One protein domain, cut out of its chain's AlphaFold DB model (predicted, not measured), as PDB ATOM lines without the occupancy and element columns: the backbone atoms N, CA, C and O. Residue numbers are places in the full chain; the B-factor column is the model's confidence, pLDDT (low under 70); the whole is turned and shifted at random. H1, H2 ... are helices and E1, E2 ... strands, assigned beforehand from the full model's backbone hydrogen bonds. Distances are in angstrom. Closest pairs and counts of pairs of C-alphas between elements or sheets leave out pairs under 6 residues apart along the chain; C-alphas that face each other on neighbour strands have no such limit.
ATOM      1  N   GLU A 444      10.357  -5.342  -8.237       94.94
ATOM      2  CA  GLU A 444      11.313  -4.744  -9.178       94.94
ATOM      3  C   GLU A 444      10.707  -3.618 -10.038       94.94
ATOM      4  O   GLU A 444      11.427  -2.742 -10.513       94.94
ATOM      5  N   VAL A 445       9.386  -3.628 -10.242       96.75
ATOM      6  CA  VAL A 445       8.633  -2.594 -10.975       96.75
ATOM      7  C   VAL A 445       7.975  -1.600 -10.020       96.75
ATOM      8  O   VAL A 445       7.922  -0.410 -10.315       96.75
ATOM      9  N   ALA A 446       7.461  -2.072  -8.881       97.25
ATOM     10  CA  ALA A 446       6.807  -1.242  -7.870       97.25
ATOM     11  C   ALA A 446       7.804  -0.348  -7.111       97.25
ATOM     12  O   ALA A 446       7.459   0.764  -6.720       97.25
ATOM     13  N   CYS A 447       9.039  -0.824  -6.946       97.62
ATOM     14  CA  CYS A 447      10.141  -0.145  -6.270       97.62
ATOM     15  C   CYS A 447      11.350  -0.089  -7.217       97.62
ATOM     16  O   CYS A 447      12.343  -0.783  -7.002       97.62
ATOM     17  N   PRO A 448      11.271   0.678  -8.315       96.38
ATOM     18  CA  PRO A 448      12.185   0.506  -9.434       96.38
ATOM     19  C   PRO A 448      13.572   1.093  -9.157       96.38
ATOM     20  O   PRO A 448      13.707   2.234  -8.722       96.38
ATOM     21  N   LEU A 449      14.619   0.340  -9.498       96.38
ATOM     22  CA  LEU A 449      16.001   0.843  -9.621       96.38
ATOM     23  C   LEU A 449      16.366   1.176 -11.080       96.38
ATOM     24  O   LEU A 449      17.508   1.503 -11.400       96.38
ATOM     25  N   GLY A 450      15.392   1.069 -11.976       95.06
ATOM     26  CA  GLY A 450      15.512   1.290 -13.405       95.06
ATOM     27  C   GLY A 450      14.191   0.987 -14.103       95.06
ATOM     28  O   GLY A 450      13.175   0.751 -13.449       95.06
ATOM     29  N   LEU A 451      14.202   0.958 -15.431       93.94
ATOM     30  CA  LEU A 451      13.035   0.620 -16.238       93.94
ATOM     31  C   LEU A 451      13.281  -0.617 -17.085       93.94
ATOM     32  O   LEU A 451      14.306  -0.751 -17.753       93.94
ATOM     33  N   TYR A 452      12.284  -1.495 -17.085       93.62
ATOM     34  CA  TYR A 452      12.202  -2.606 -18.016       93.62
ATOM     35  C   TYR A 452      11.594  -2.140 -19.336       93.62
ATOM     36  O   TYR A 452      10.628  -1.373 -19.351       93.62
ATOM     37  N   TYR A 453      12.138  -2.619 -20.450       91.38
ATOM     38  CA  TYR A 453      11.706  -2.218 -21.787       91.38
ATOM     39  C   TYR A 453      11.778  -3.388 -22.783       91.38
ATOM     40  O   TYR A 453      12.528  -4.340 -22.564       91.38
ATOM     41  N   PRO A 454      11.008  -3.364 -23.892       88.56
ATOM     42  CA  PRO A 454      11.140  -4.374 -24.938       88.56
ATOM     43  C   PRO A 454      12.551  -4.331 -25.533       88.56
ATOM     44  O   PRO A 454      12.965  -3.284 -26.035       88.56
ATOM     45  N   TYR A 455      13.268  -5.452 -25.523       85.00
ATOM     46  CA  TYR A 455      14.661  -5.501 -25.962       85.00
ATOM     47  C   TYR A 455      14.801  -5.203 -27.477       85.00
ATOM     48  O   TYR A 455      14.027  -5.737 -28.288       85.00
ATOM     49  N   PRO A 456      15.747  -4.341 -27.901       76.19
ATOM     50  CA  PRO A 456      15.921  -3.933 -29.295       76.19
ATOM     51  C   PRO A 456      16.481  -5.069 -30.171       76.19
ATOM     52  O   PRO A 456      17.538  -5.619 -29.869       76.19
ATOM     53  N   PRO A 457      15.856  -5.386 -31.327       64.25
ATOM     54  CA  PRO A 457      16.392  -6.357 -32.285       64.25
ATOM     55  C   PRO A 457      17.770  -5.998 -32.852       64.25
ATOM     56  O   PRO A 457      18.467  -6.871 -33.352       64.25
ATOM     57  N   SER A 458      18.166  -4.722 -32.814       58.94
ATOM     58  CA  SER A 458      19.484  -4.285 -33.287       58.94
ATOM     59  C   SER A 458      20.638  -4.755 -32.398       58.94
ATOM     60  O   SER A 458      21.781  -4.651 -32.827       58.94
ATOM     61  N   LEU A 459      20.355  -5.256 -31.189       56.31
ATOM     62  CA  LEU A 459      21.362  -5.792 -30.267       56.31
ATOM     63  C   LEU A 459      21.423  -7.332 -30.262       56.31
ATOM     64  O   LEU A 459      22.163  -7.908 -29.475       56.31
ATOM     65  N   GLY A 460      20.686  -8.017 -31.147       55.00
ATOM     66  CA  GLY A 460      20.773  -9.472 -31.311       55.00
ATOM     67  C   GLY A 460      19.496 -10.121 -31.851       55.00
ATOM     68  O   GLY A 460      18.440  -9.491 -31.948       55.00
ATOM     69  N   GLU A 461      19.573 -11.417 -32.175       49.16
ATOM     70  CA  GLU A 461      18.472 -12.189 -32.789       49.16
ATOM     71  C   GLU A 461      17.216 -12.321 -31.896       49.16
ATOM     72  O   GLU A 461      16.128 -12.652 -32.377       49.16
ATOM     73  N   SER A 462      17.335 -11.962 -30.618       58.22
ATOM     74  CA  SER A 462      16.312 -12.081 -29.577       58.22
ATOM     75  C   SER A 462      15.164 -11.050 -29.711       58.22
ATOM     76  O   SER A 462      13.992 -11.407 -29.612       58.22
ATOM     77  N   GLY A 463      15.427  -9.790 -30.072       65.81
ATOM     78  CA  GLY A 463      14.404  -8.764 -30.374       65.81
ATOM     79  C   GLY A 463      13.237  -8.584 -29.376       65.81
ATOM     80  O   GLY A 463      13.330  -8.940 -28.208       65.81
ATOM     81  N   VAL A 464      12.104  -8.039 -29.859       68.69
ATOM     82  CA  VAL A 464      10.941  -7.594 -29.042       68.69
ATOM     83  C   VAL A 464      10.280  -8.655 -28.158       68.69
ATOM     84  O   VAL A 464       9.381  -8.309 -27.404       68.69
ATOM     85  N   GLY A 465      10.650  -9.933 -28.276       81.81
ATOM     86  CA  GLY A 465      10.151 -10.986 -27.391       81.81
ATOM     87  C   GLY A 465      10.813 -10.963 -26.011       81.81
ATOM     88  O   GLY A 465      10.239 -11.464 -25.055       81.81
ATOM     89  N   TRP A 466      11.982 -10.343 -25.891       86.94
ATOM     90  CA  TRP A 466      12.754 -10.297 -24.654       86.94
ATOM     91  C   TRP A 466      12.635  -8.938 -23.970       86.94
ATOM     92  O   TRP A 466      12.170  -7.957 -24.562       86.94
ATOM     93  N   THR A 467      13.052  -8.897 -22.708       89.38
ATOM     94  CA  THR A 467      13.015  -7.704 -21.862       89.38
ATOM     95  C   THR A 467      14.445  -7.245 -21.588       89.38
ATOM     96  O   THR A 467      15.302  -8.055 -21.239       89.38
ATOM     97  N   GLY A 468      14.712  -5.960 -21.800       89.31
ATOM     98  CA  GLY A 468      15.925  -5.286 -21.345       89.31
ATOM     99  C   GLY A 468      15.654  -4.487 -20.075       89.31
ATOM    100  O   GLY A 468      14.497  -4.220 -19.740       89.31
ATOM    101  N   PHE A 469      16.719  -4.068 -19.398       92.00
ATOM    102  CA  PHE A 469      16.647  -3.239 -18.197       92.00
ATOM    103  C   PHE A 469      17.635  -2.076 -18.285       92.00
ATOM    104  O   PHE A 469      18.788  -2.260 -18.669       92.00
ATOM    105  N   ALA A 470      17.182  -0.872 -17.942       92.50
ATOM    106  CA  ALA A 470      18.009   0.327 -17.896       92.50
ATOM    107  C   ALA A 470      17.964   0.944 -16.501       92.50
ATOM    108  O   ALA A 470      16.911   1.376 -16.042       92.50
ATOM    109  N   THR A 471      19.113   0.983 -15.835       94.62
ATOM    110  CA  THR A 471      19.282   1.513 -14.477       94.62
ATOM    111  C   THR A 471      19.063   3.020 -14.391       94.62
ATOM    112  O   THR A 471      19.405   3.757 -15.315       94.62
ATOM    113  N   PHE A 472      18.585   3.489 -13.238       95.88
ATOM    114  CA  PHE A 472      18.560   4.912 -12.884       95.88
ATOM    115  C   PHE A 472      19.932   5.388 -12.378       95.88
ATOM    116  O   PHE A 472      20.139   5.592 -11.182       95.88
ATOM    117  N   ASP A 473      20.894   5.515 -13.288       94.25
ATOM    118  CA  ASP A 473      22.294   5.825 -12.964       94.25
ATOM    119  C   ASP A 473      22.658   7.322 -13.031       94.25
ATOM    120  O   ASP A 473      23.737   7.705 -12.581       94.25
ATOM    121  N   GLY A 474      21.786   8.185 -13.564       94.38
ATOM    122  CA  GLY A 474      22.068   9.619 -13.700       94.38
ATOM    123  C   GLY A 474      23.088   9.993 -14.786       94.38
ATOM    124  O   GLY A 474      23.399  11.177 -14.924       94.38
ATOM    125  N   GLN A 475      23.666   9.024 -15.507       93.31
ATOM    126  CA  GLN A 475      24.866   9.230 -16.335       93.31
ATOM    127  C   GLN A 475      24.758   8.654 -17.742       93.31
ATOM    128  O   GLN A 475      25.300   9.233 -18.681       93.31
ATOM    129  N   SER A 476      24.113   7.505 -17.904       93.38
ATOM    130  CA  SER A 476      23.969   6.851 -19.200       93.38
ATOM    131  C   SER A 476      22.905   7.556 -20.033       93.38
ATOM    132  O   SER A 476      21.977   8.147 -19.490       93.38
ATOM    133  N   LEU A 477      22.984   7.450 -21.359       94.62
ATOM    134  CA  LEU A 477      21.871   7.830 -22.233       94.62
ATOM    135  C   LEU A 477      20.730   6.811 -22.133       94.62
ATOM    136  O   LEU A 477      20.950   5.612 -21.899       94.62
ATOM    137  N   GLU A 478      19.504   7.278 -22.329       93.56
ATOM    138  CA  GLU A 478      18.339   6.403 -22.446       93.56
ATOM    139  C   GLU A 478      18.505   5.390 -23.600       93.56
ATOM    140  O   GLU A 478      19.038   5.728 -24.666       93.56
ATOM    141  N   PRO A 479      18.093   4.121 -23.411       90.62
ATOM    142  CA  PRO A 479      18.264   3.087 -24.427       90.62
ATOM    143  C   PRO A 479      17.241   3.229 -25.562       90.62
ATOM    144  O   PRO A 479      16.203   3.868 -25.418       90.62
ATOM    145  N   LEU A 480      17.489   2.545 -26.681       88.00
ATOM    146  CA  LEU A 480      16.466   2.293 -27.696       88.00
ATOM    147  C   LEU A 480      15.692   1.012 -27.373       88.00
ATOM    148  O   LEU A 480      16.272  -0.002 -26.985       88.00
ATOM    149  N   ASP A 481      14.384   1.044 -27.597       83.75
ATOM    150  CA  ASP A 481      13.493  -0.092 -27.432       83.75
ATOM    151  C   ASP A 481      13.448  -1.009 -28.663       83.75
ATOM    152  O   ASP A 481      14.021  -0.756 -29.726       83.75
ATOM    153  N   GLY A 482      12.641  -2.060 -28.530       71.38
ATOM    154  CA  GLY A 482      12.261  -3.023 -29.554       71.38
ATOM    155  C   GLY A 482      11.908  -2.487 -30.952       71.38
ATOM    156  O   GLY A 482      11.937  -3.230 -31.936       71.38
ATOM    157  N   ARG A 483      11.524  -1.213 -31.057       74.69
ATOM    158  CA  ARG A 483      11.065  -0.532 -32.277       74.69
ATOM    159  C   ARG A 483      12.082   0.487 -32.792       74.69
ATOM    160  O   ARG A 483      11.772   1.164 -33.781       74.69
ATOM    161  N   GLY A 484      13.231   0.615 -32.130       79.19
ATOM    162  CA  GLY A 484      14.227   1.652 -32.383       79.19
ATOM    163  C   GLY A 484      13.780   3.038 -31.912       79.19
ATOM    164  O   GLY A 484      14.195   4.033 -32.497       79.19
ATOM    165  N   VAL A 485      12.878   3.118 -30.928       84.75
ATOM    166  CA  VAL A 485      12.453   4.379 -30.298       84.75
ATOM    167  C   VAL A 485      13.136   4.475 -28.941       84.75
ATOM    168  O   VAL A 485      13.217   3.466 -28.251       84.75
ATOM    169  N   PHE A 486      13.637   5.650 -28.555       88.62
ATOM    170  CA  PHE A 486      14.228   5.799 -27.227       88.62
ATOM    171  C   PHE A 486      13.186   5.539 -26.132       88.62
ATOM    172  O   PHE A 486      11.994   5.819 -26.300       88.62
ATOM    173  N   VAL A 487      13.633   4.939 -25.037       90.88
ATOM    174  CA  VAL A 487      12.821   4.719 -23.846       90.88
ATOM    175  C   VAL A 487      12.848   6.012 -23.046       90.88
ATOM    176  O   VAL A 487      13.817   6.258 -22.351       90.88
ATOM    177  N   ASP A 488      11.790   6.814 -23.164       92.06
ATOM    178  CA  ASP A 488      11.590   8.052 -22.398       92.06
ATOM    179  C   ASP A 488      11.369   7.714 -20.912       92.06
ATOM    180  O   ASP A 488      10.254   7.407 -20.477       92.06
ATOM    181  N   MET A 489      12.459   7.668 -20.149       93.94
ATOM    182  CA  MET A 489      12.498   7.209 -18.766       93.94
ATOM    183  C   MET A 489      11.924   8.253 -17.807       93.94
ATOM    184  O   MET A 489      11.345   7.870 -16.785       93.94
ATOM    185  N   ASN A 490      12.036   9.542 -18.141       91.19
ATOM    186  CA  ASN A 490      11.596  10.663 -17.303       91.19
ATOM    187  C   ASN A 490      10.310  11.359 -17.785       91.19
ATOM    188  O   ASN A 490       9.800  12.253 -17.105       91.19
ATOM    189  N   LEU A 491       9.744  10.894 -18.903       91.56
ATOM    190  CA  LEU A 491       8.491  11.356 -19.505       91.56
ATOM    191  C   LEU A 491       8.550  12.784 -20.073       91.56
ATOM    192  O   LEU A 491       7.508  13.440 -20.205       91.56
ATOM    193  N   ASN A 492       9.740  13.285 -20.418       91.62
ATOM    194  CA  ASN A 492       9.914  14.626 -20.980       91.62
ATOM    195  C   ASN A 492       9.845  14.666 -22.519       91.62
ATOM    196  O   ASN A 492       9.753  15.757 -23.087       91.62
ATOM    197  N   ARG A 493       9.796  13.500 -23.183       92.50
ATOM    198  CA  ARG A 493       9.725  13.310 -24.645       92.50
ATOM    199  C   ARG A 493      10.989  13.681 -25.426       92.50
ATOM    200  O   ARG A 493      10.913  13.833 -26.650       92.50
ATOM    201  N   TYR A 494      12.133  13.793 -24.767       92.19
ATOM    202  CA  TYR A 494      13.438  14.031 -25.373       92.19
ATOM    203  C   TYR A 494      14.387  12.884 -25.040       92.19
ATOM    204  O   TYR A 494      14.301  12.307 -23.971       92.19
ATOM    205  N   LEU A 495      15.314  12.591 -25.954       91.50
ATOM    206  CA  LEU A 495      16.427  11.701 -25.643       91.50
ATOM    207  C   LEU A 495      17.405  12.444 -24.734       91.50
ATOM    208  O   LEU A 495      18.012  13.431 -25.167       91.50
ATOM    209  N   ASP A 496      17.590  11.954 -23.518       92.88
ATOM    210  CA  ASP A 496      18.518  12.539 -22.561       92.88
ATOM    211  C   ASP A 496      19.284  11.488 -21.743       92.88
ATOM    212  O   ASP A 496      19.429  10.326 -22.140       92.88
ATOM    213  N   HIS A 497      19.912  11.949 -20.661       94.19
ATOM    214  CA  HIS A 497      20.553  11.068 -19.700       94.19
ATOM    215  C   HIS A 497      19.502  10.526 -18.738       94.19
ATOM    216  O   HIS A 497      18.637  11.265 -18.266       94.19
ATOM    217  N   ARG A 498      19.642   9.249 -18.392       94.94
ATOM    218  CA  ARG A 498      18.779   8.556 -17.439       94.94
ATOM    219  C   ARG A 498      18.723   9.324 -16.126       94.94
ATOM    220  O   ARG A 498      19.723   9.872 -15.673       94.94
ATOM    221  N   GLU A 499      17.562   9.309 -15.481       94.62
ATOM    222  CA  GLU A 499      17.420   9.835 -14.123       94.62
ATOM    223  C   GLU A 499      18.323   9.079 -13.141       94.62
ATOM    224  O   GLU A 499      18.582   7.889 -13.303       94.62
ATOM    225  N   SER A 500      18.767   9.760 -12.087       95.25
ATOM    226  CA  SER A 500      19.248   9.099 -10.869       95.25
ATOM    227  C   SER A 500      18.086   8.461 -10.100       95.25
ATOM    228  O   SER A 500      16.930   8.872 -10.253       95.25
ATOM    229  N   VAL A 501      18.383   7.501  -9.218       96.25
ATOM    230  CA  VAL A 501      17.361   6.849  -8.377       96.25
ATOM    231  C   VAL A 501      16.536   7.876  -7.586       96.25
ATOM    232  O   VAL A 501      15.312   7.783  -7.573       96.25
ATOM    233  N   ASP A 502      17.168   8.894  -6.988       95.75
ATOM    234  CA  ASP A 502      16.465   9.967  -6.266       95.75
ATOM    235  C   ASP A 502      15.460  10.719  -7.154       95.75
ATOM    236  O   ASP A 502      14.318  10.945  -6.749       95.75
ATOM    237  N   GLN A 503      15.868  11.106  -8.370       95.50
ATOM    238  CA  GLN A 503      15.003  11.831  -9.309       95.50
ATOM    239  C   GLN A 503      13.795  10.980  -9.711       95.50
ATOM    240  O   GLN A 503      12.655  11.434  -9.579       95.50
ATOM    241  N   ALA A 504      14.043   9.730 -10.112       96.31
ATOM    242  CA  ALA A 504      12.988   8.804 -10.502       96.31
ATOM    243  C   ALA A 504      12.013   8.541  -9.343       96.31
ATOM    244  O   ALA A 504      10.798   8.599  -9.524       96.31
ATOM    245  N   TRP A 505      12.514   8.319  -8.125       97.62
ATOM    246  CA  TRP A 505      11.669   8.041  -6.962       97.62
ATOM    247  C   TRP A 505      10.835   9.246  -6.513       97.62
ATOM    248  O   TRP A 505       9.694   9.063  -6.083       97.62
ATOM    249  N   HIS A 506      11.339  10.475  -6.647       97.00
ATOM    250  CA  HIS A 506      10.510  11.669  -6.454       97.00
ATOM    251  C   HIS A 506       9.416  11.781  -7.515       97.00
ATOM    252  O   HIS A 506       8.263  12.038  -7.171       97.00
ATOM    253  N   ARG A 507       9.752  11.564  -8.793       95.38
ATOM    254  CA  ARG A 507       8.787  11.618  -9.902       95.38
ATOM    255  C   ARG A 507       7.673  10.583  -9.739       95.38
ATOM    256  O   ARG A 507       6.517  10.885 -10.015       95.38
ATOM    257  N   LEU A 508       8.015   9.388  -9.265       95.00
ATOM    258  CA  LEU A 508       7.071   8.304  -8.988       95.00
ATOM    259  C   LEU A 508       6.290   8.489  -7.674       95.00
ATOM    260  O   LEU A 508       5.418   7.681  -7.372       95.00
ATOM    261  N   GLY A 509       6.592   9.522  -6.879       96.31
ATOM    262  CA  GLY A 509       5.933   9.770  -5.593       96.31
ATOM    263  C   GLY A 509       6.326   8.796  -4.476       96.31
ATOM    264  O   GLY A 509       5.660   8.755  -3.443       96.31
ATOM    265  N   LEU A 510       7.407   8.030  -4.654       97.06
ATOM    266  CA  LEU A 510       7.944   7.094  -3.655       97.06
ATOM    267  C   LEU A 510       8.796   7.798  -2.586       97.06
ATOM    268  O   LEU A 510       9.027   7.247  -1.509       97.06
ATOM    269  N   LEU A 511       9.245   9.024  -2.871       97.31
ATOM    270  CA  LEU A 511       9.931   9.911  -1.931       97.31
ATOM    271  C   LEU A 511       9.157  11.216  -1.754       97.31
ATOM    272  O   LEU A 511       8.730  11.845  -2.725       97.31
ATOM    273  N   LYS A 512       9.051  11.678  -0.506       94.81
ATOM    274  CA  LYS A 512       8.510  13.005  -0.181       94.81
ATOM    275  C   LYS A 512       9.435  14.113  -0.694       94.81
ATOM    276  O   LYS A 512      10.624  13.864  -0.881       94.81
ATOM    277  N   PRO A 513       8.952  15.358  -0.864       93.50
ATOM    278  CA  PRO A 513       9.821  16.475  -1.225       93.50
ATOM    279  C   PRO A 513      11.042  16.578  -0.296       93.50
ATOM    280  O   PRO A 513      10.892  16.532   0.924       93.50
ATOM    281  N   ALA A 514      12.235  16.714  -0.886       90.69
ATOM    282  CA  ALA A 514      13.541  16.781  -0.213       90.69
ATOM    283  C   ALA A 514      14.008  15.516   0.541       90.69
ATOM    284  O   ALA A 514      15.097  15.521   1.116       90.69
ATOM    285  N   GLU A 515      13.232  14.432   0.527       95.62
ATOM    286  CA  GLU A 515      13.679  13.129   1.021       95.62
ATOM    287  C   GLU A 515      14.748  12.527   0.097       95.62
ATOM    288  O   GLU A 515      14.773  12.820  -1.093       95.62
ATOM    289  N   LYS A 516      15.645  11.695   0.633       95.75
ATOM    290  CA  LYS A 516      16.675  11.008  -0.155       95.75
ATOM    291  C   LYS A 516      16.423   9.515  -0.230       95.75
ATOM    292  O   LYS A 516      15.957   8.903   0.738       95.75
ATOM    293  N   PHE A 517      16.775   8.934  -1.369       96.62
ATOM    294  CA  PHE A 517      16.787   7.495  -1.542       96.62
ATOM    295  C   PHE A 517      17.754   6.842  -0.541       96.62
ATOM    296  O   PHE A 517      18.819   7.372  -0.224       96.62
ATOM    297  N   SER A 518      17.364   5.693   0.008       95.75
ATOM    298  CA  SER A 518      18.168   4.939   0.974       95.75
ATOM    299  C   SER A 518      17.738   3.476   1.020       95.75
ATOM    300  O   SER A 518      16.601   3.147   0.671       95.75
ATOM    301  N   ARG A 519      18.607   2.602   1.548       95.38
ATOM    302  CA  ARG A 519      18.301   1.171   1.713       95.38
ATOM    303  C   ARG A 519      17.031   0.924   2.520       95.38
ATOM    304  O   ARG A 519      16.186   0.151   2.091       95.38
ATOM    305  N   SER A 520      16.842   1.648   3.621       96.12
ATOM    306  CA  SER A 520      15.627   1.538   4.436       96.12
ATOM    307  C   SER A 520      14.356   1.923   3.675       96.12
ATOM    308  O   SER A 520      13.304   1.334   3.903       96.12
ATOM    309  N   LYS A 521      14.430   2.906   2.765       96.81
ATOM    310  CA  LYS A 521      13.279   3.316   1.942       96.81
ATOM    311  C   LYS A 521      12.974   2.285   0.868       96.81
ATOM    312  O   LYS A 521      11.810   1.957   0.656       96.81
ATOM    313  N   PHE A 522      14.023   1.748   0.252       97.94
ATOM    314  CA  PHE A 522      13.910   0.659  -0.700       97.94
ATOM    315  C   PHE A 522      13.259  -0.580  -0.078       97.94
ATOM    316  O   PHE A 522      12.236  -1.045  -0.574       97.94
ATOM    317  N   GLN A 523      13.781  -1.046   1.059       97.88
ATOM    318  CA  GLN A 523      13.237  -2.194   1.785       97.88
ATOM    319  C   GLN A 523      11.777  -1.980   2.191       97.88
ATOM    320  O   GLN A 523      10.952  -2.840   1.914       97.88
ATOM    321  N   ALA A 524      11.429  -0.817   2.753       97.81
ATOM    322  CA  ALA A 524      10.047  -0.517   3.131       97.81
ATOM    323  C   ALA A 524       9.085  -0.525   1.926       97.81
ATOM    324  O   ALA A 524       7.952  -0.989   2.041       97.81
ATOM    325  N   CYS A 525       9.531  -0.037   0.762       98.44
ATOM    326  CA  CYS A 525       8.757  -0.135  -0.473       98.44
ATOM    327  C   CYS A 525       8.556  -1.602  -0.886       98.44
ATOM    328  O   CYS A 525       7.427  -2.017  -1.157       98.44
ATOM    329  N   VAL A 526       9.632  -2.403  -0.893       98.50
ATOM    330  CA  VAL A 526       9.578  -3.824  -1.268       98.50
ATOM    331  C   VAL A 526       8.666  -4.602  -0.322       98.50
ATOM    332  O   VAL A 526       7.811  -5.348  -0.786       98.50
ATOM    333  N   GLU A 527       8.782  -4.394   0.989       98.38
ATOM    334  CA  GLU A 527       7.917  -5.015   1.998       98.38
ATOM    335  C   GLU A 527       6.438  -4.677   1.773       98.38
ATOM    336  O   GLU A 527       5.587  -5.562   1.867       98.38
ATOM    337  N   ALA A 528       6.117  -3.429   1.417       98.31
ATOM    338  CA  ALA A 528       4.750  -3.026   1.100       98.31
ATOM    339  C   ALA A 528       4.224  -3.711  -0.176       98.31
ATOM    340  O   ALA A 528       3.107  -4.236  -0.180       98.31
ATOM    341  N   ALA A 529       5.035  -3.759  -1.240       98.25
ATOM    342  CA  ALA A 529       4.686  -4.444  -2.486       98.25
ATOM    343  C   ALA A 529       4.475  -5.954  -2.263       98.25
ATOM    344  O   ALA A 529       3.465  -6.519  -2.687       98.25
ATOM    345  N   VAL A 530       5.384  -6.597  -1.525       98.31
ATOM    346  CA  VAL A 530       5.292  -8.006  -1.113       98.31
ATOM    347  C   VAL A 530       4.044  -8.250  -0.267       98.31
ATOM    348  O   VAL A 530       3.319  -9.214  -0.513       98.31
ATOM    349  N   GLY A 531       3.752  -7.370   0.693       98.25
ATOM    350  CA  GLY A 531       2.559  -7.447   1.535       98.25
ATOM    351  C   GLY A 531       1.269  -7.451   0.716       98.25
ATOM    352  O   GLY A 531       0.417  -8.317   0.932       98.25
ATOM    353  N   LYS A 532       1.161  -6.558  -0.278       97.38
ATOM    354  CA  LYS A 532       0.022  -6.508  -1.209       97.38
ATOM    355  C   LYS A 532      -0.107  -7.807  -2.008       97.38
ATOM    356  O   LYS A 532      -1.164  -8.434  -1.989       97.38
ATOM    357  N   LEU A 533       0.969  -8.255  -2.656       98.12
ATOM    358  CA  LEU A 533       0.950  -9.472  -3.478       98.12
ATOM    359  C   LEU A 533       0.617 -10.728  -2.656       98.12
ATOM    360  O   LEU A 533      -0.105 -11.604  -3.131       98.12
ATOM    361  N   LYS A 534       1.103 -10.813  -1.412       97.50
ATOM    362  CA  LYS A 534       0.790 -11.907  -0.484       97.50
ATOM    363  C   LYS A 534      -0.675 -11.877  -0.046       97.50
ATOM    364  O   LYS A 534      -1.324 -12.921  -0.046       97.50
ATOM    365  N   GLN A 535      -1.218 -10.703   0.288       96.62
ATOM    366  CA  GLN A 535      -2.639 -10.541   0.626       96.62
ATOM    367  C   GLN A 535      -3.543 -10.970  -0.537       96.62
ATOM    368  O   GLN A 535      -4.564 -11.625  -0.331       96.62
ATOM    369  N   GLU A 536      -3.127 -10.654  -1.760       95.50
ATOM    370  CA  GLU A 536      -3.802 -11.049  -2.993       95.50
ATOM    371  C   GLU A 536      -3.490 -12.495  -3.412       95.50
ATOM    372  O   GLU A 536      -3.980 -12.935  -4.441       95.50
ATOM    373  N   LYS A 537      -2.709 -13.271  -2.647       96.25
ATOM    374  CA  LYS A 537      -2.318 -14.656  -2.986       96.25
ATOM    375  C   LYS A 537      -1.622 -14.790  -4.352       96.25
ATOM    376  O   LYS A 537      -1.699 -15.833  -4.999       96.25
ATOM    377  N   LEU A 538      -0.936 -13.744  -4.806       97.38
ATOM    378  CA  LEU A 538      -0.188 -13.734  -6.068       97.38
ATOM    379  C   LEU A 538       1.264 -14.194  -5.906       97.38
ATOM    380  O   LEU A 538       1.909 -14.523  -6.897       97.38
ATOM    381  N   ILE A 539       1.764 -14.258  -4.671       98.00
ATOM    382  CA  ILE A 539       3.061 -14.847  -4.321       98.00
ATOM    383  C   ILE A 539       2.929 -15.725  -3.074       98.00
ATOM    384  O   ILE A 539       2.075 -15.488  -2.216       98.00
ATOM    385  N   THR A 540       3.803 -16.725  -2.963       96.69
ATOM    386  CA  THR A 540       3.888 -17.603  -1.790       96.69
ATOM    387  C   THR A 540       4.726 -16.970  -0.677       96.69
ATOM    388  O   THR A 540       5.492 -16.034  -0.910       96.69
ATOM    389  N   GLU A 541       4.638 -17.512   0.543       96.50
ATOM    390  CA  GLU A 541       5.467 -17.049   1.668       96.50
ATOM    391  C   GLU A 541       6.963 -17.162   1.373       96.50
ATOM    392  O   GLU A 541       7.742 -16.262   1.670       96.50
ATOM    393  N   ARG A 542       7.361 -18.264   0.734       95.19
ATOM    394  CA  ARG A 542       8.747 -18.507   0.331       95.19
ATOM    395  C   ARG A 542       9.256 -17.397  -0.589       95.19
ATOM    396  O   ARG A 542      10.360 -16.898  -0.395       95.19
ATOM    397  N   VAL A 543       8.449 -17.012  -1.577       96.06
ATOM    398  CA  VAL A 543       8.776 -15.924  -2.507       96.06
ATOM    399  C   VAL A 543       8.809 -14.578  -1.778       96.06
ATOM    400  O   VAL A 543       9.730 -13.796  -1.996       96.06
ATOM    401  N   ALA A 544       7.862 -14.325  -0.871       97.25
ATOM    402  CA  ALA A 544       7.823 -13.107  -0.062       97.25
ATOM    403  C   ALA A 544       9.101 -12.918   0.778       97.25
ATOM    404  O   ALA A 544       9.715 -11.855   0.726       97.25
ATOM    405  N   VAL A 545       9.540 -13.958   1.496       96.81
ATOM    406  CA  VAL A 545      10.785 -13.932   2.286       96.81
ATOM    407  C   VAL A 545      11.994 -13.656   1.396       96.81
ATOM    408  O   VAL A 545      12.837 -12.828   1.742       96.81
ATOM    409  N   ARG A 546      12.056 -14.304   0.227       95.06
ATOM    410  CA  ARG A 546      13.147 -14.113  -0.731       95.06
ATOM    411  C   ARG A 546      13.250 -12.662  -1.206       95.06
ATOM    412  O   ARG A 546      14.346 -12.117  -1.191       95.06
ATOM    413  N   TYR A 547      12.134 -12.020  -1.556       96.50
ATOM    414  CA  TYR A 547      12.134 -10.607  -1.953       96.50
ATOM    415  C   TYR A 547      12.688  -9.683  -0.864       96.50
ATOM    416  O   TYR A 547      13.487  -8.795  -1.153       96.50
ATOM    417  N   VAL A 548      12.271  -9.890   0.387       95.81
ATOM    418  CA  VAL A 548      12.727  -9.064   1.517       95.81
ATOM    419  C   VAL A 548      14.223  -9.268   1.772       95.81
ATOM    420  O   VAL A 548      14.941  -8.297   2.018       95.81
ATOM    421  N   GLN A 549      14.715 -10.505   1.649       95.50
ATOM    422  CA  GLN A 549      16.141 -10.800   1.761       95.50
ATOM    423  C   GLN A 549      16.946 -10.138   0.634       95.50
ATOM    424  O   GLN A 549      17.884  -9.395   0.915       95.50
ATOM    425  N   GLU A 550      16.555 -10.338  -0.628       94.38
ATOM    426  CA  GLU A 550      17.229  -9.742  -1.791       94.38
ATOM    427  C   GLU A 550      17.270  -8.209  -1.690       94.38
ATOM    428  O   GLU A 550      18.289  -7.585  -1.987       94.38
ATOM    429  N   ALA A 551      16.208  -7.585  -1.173       95.88
ATOM    430  CA  ALA A 551      16.171  -6.140  -0.969       95.88
ATOM    431  C   ALA A 551      17.171  -5.629   0.078       95.88
ATOM    432  O   ALA A 551      17.552  -4.456   0.053       95.88
ATOM    433  N   SER A 552      17.612  -6.489   1.000       93.62
ATOM    434  CA  SER A 552      18.657  -6.153   1.969       93.62
ATOM    435  C   SER A 552      20.066  -6.204   1.390       93.62
ATOM    436  O   SER A 552      20.951  -5.531   1.918       93.62
ATOM    437  N   GLU A 553      20.248  -6.897   0.267       93.44
ATOM    438  CA  GLU A 553      21.552  -7.204  -0.327       93.44
ATOM    439  C   GLU A 553      21.780  -6.498  -1.672       93.44
ATOM    440  O   GLU A 553      22.924  -6.348  -2.080       93.44
TER     441      GLU A 553
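AT A GLANCE: This is residues 444 to 553 of the 559 residues of an uncharacterized protein of Acidobacteria bacterium (UniProt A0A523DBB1). A helical hairpin, H2 and H3 side by side, makes one end of the domain, and a small two-stranded hairpin, E1 and E2, with long loops round it makes the other. The short helix H1 lies between these ends at one side, and residues 444 to 449 also run between them. The printed part has 110 residues, in the order E1, E2, H1, H2, H3; the class is mixed, helices and strands, with under half of the residues in named elements, and the two-stranded sheet is antiparallel. The whole is only just compact, close to loose, with a radius of gyration of the C-alphas of 15.7 A, and spans 40 by 37 by 23 A.

IN THESE COORDINATES: Find C-alpha 450 at (15.512, 1.290, -13.405), where E1 begins; it runs 13.6 A to residue 454. E2, residues 467 to 471, covers 13.4 A. Further on come H1, residues 501 to 507, 9.9 A long, and H2, residues 519 to 535, 24.0 A long. H3, residues 541 to 553, runs 19.0 A to C-alpha 553 at (21.552, -7.204, -0.327).

HOW THE PARTS SIT: Look first at the hairpin of E1 and E2, antiparallel at 154 degrees: N 451 and O 470 are 2.8 A apart, N 453 and O 468 2.9 A, both within hydrogen-bond range. The closest C-alphas of E1 and H1, Gly 450 and Val 501, are 7.7 A apart. H1 and H2 are apart. H2 and H3 form a helical hairpin and touch, closest at the C-alphas of Gln 523 and Ala 551, 5.6 A, at a shallow tilt of 10 degrees, opposite ways. Both are apart from E1 and E2. In H1, H2 and H3 every O i to N i+4 pair is within hydrogen-bond range.

THE WHOLE: The C-alphas farthest apart, those of Glu 461 and Ala 514, are 43.9 A from each other. The printed part has no cut. The links E1 to E2, E2 to H1 and H1 to H2 are long, with 12, 29 and 11 residues; H2 to H3 is tight. Look for low confidence, pLDDT under 70, at residues 457 to 464.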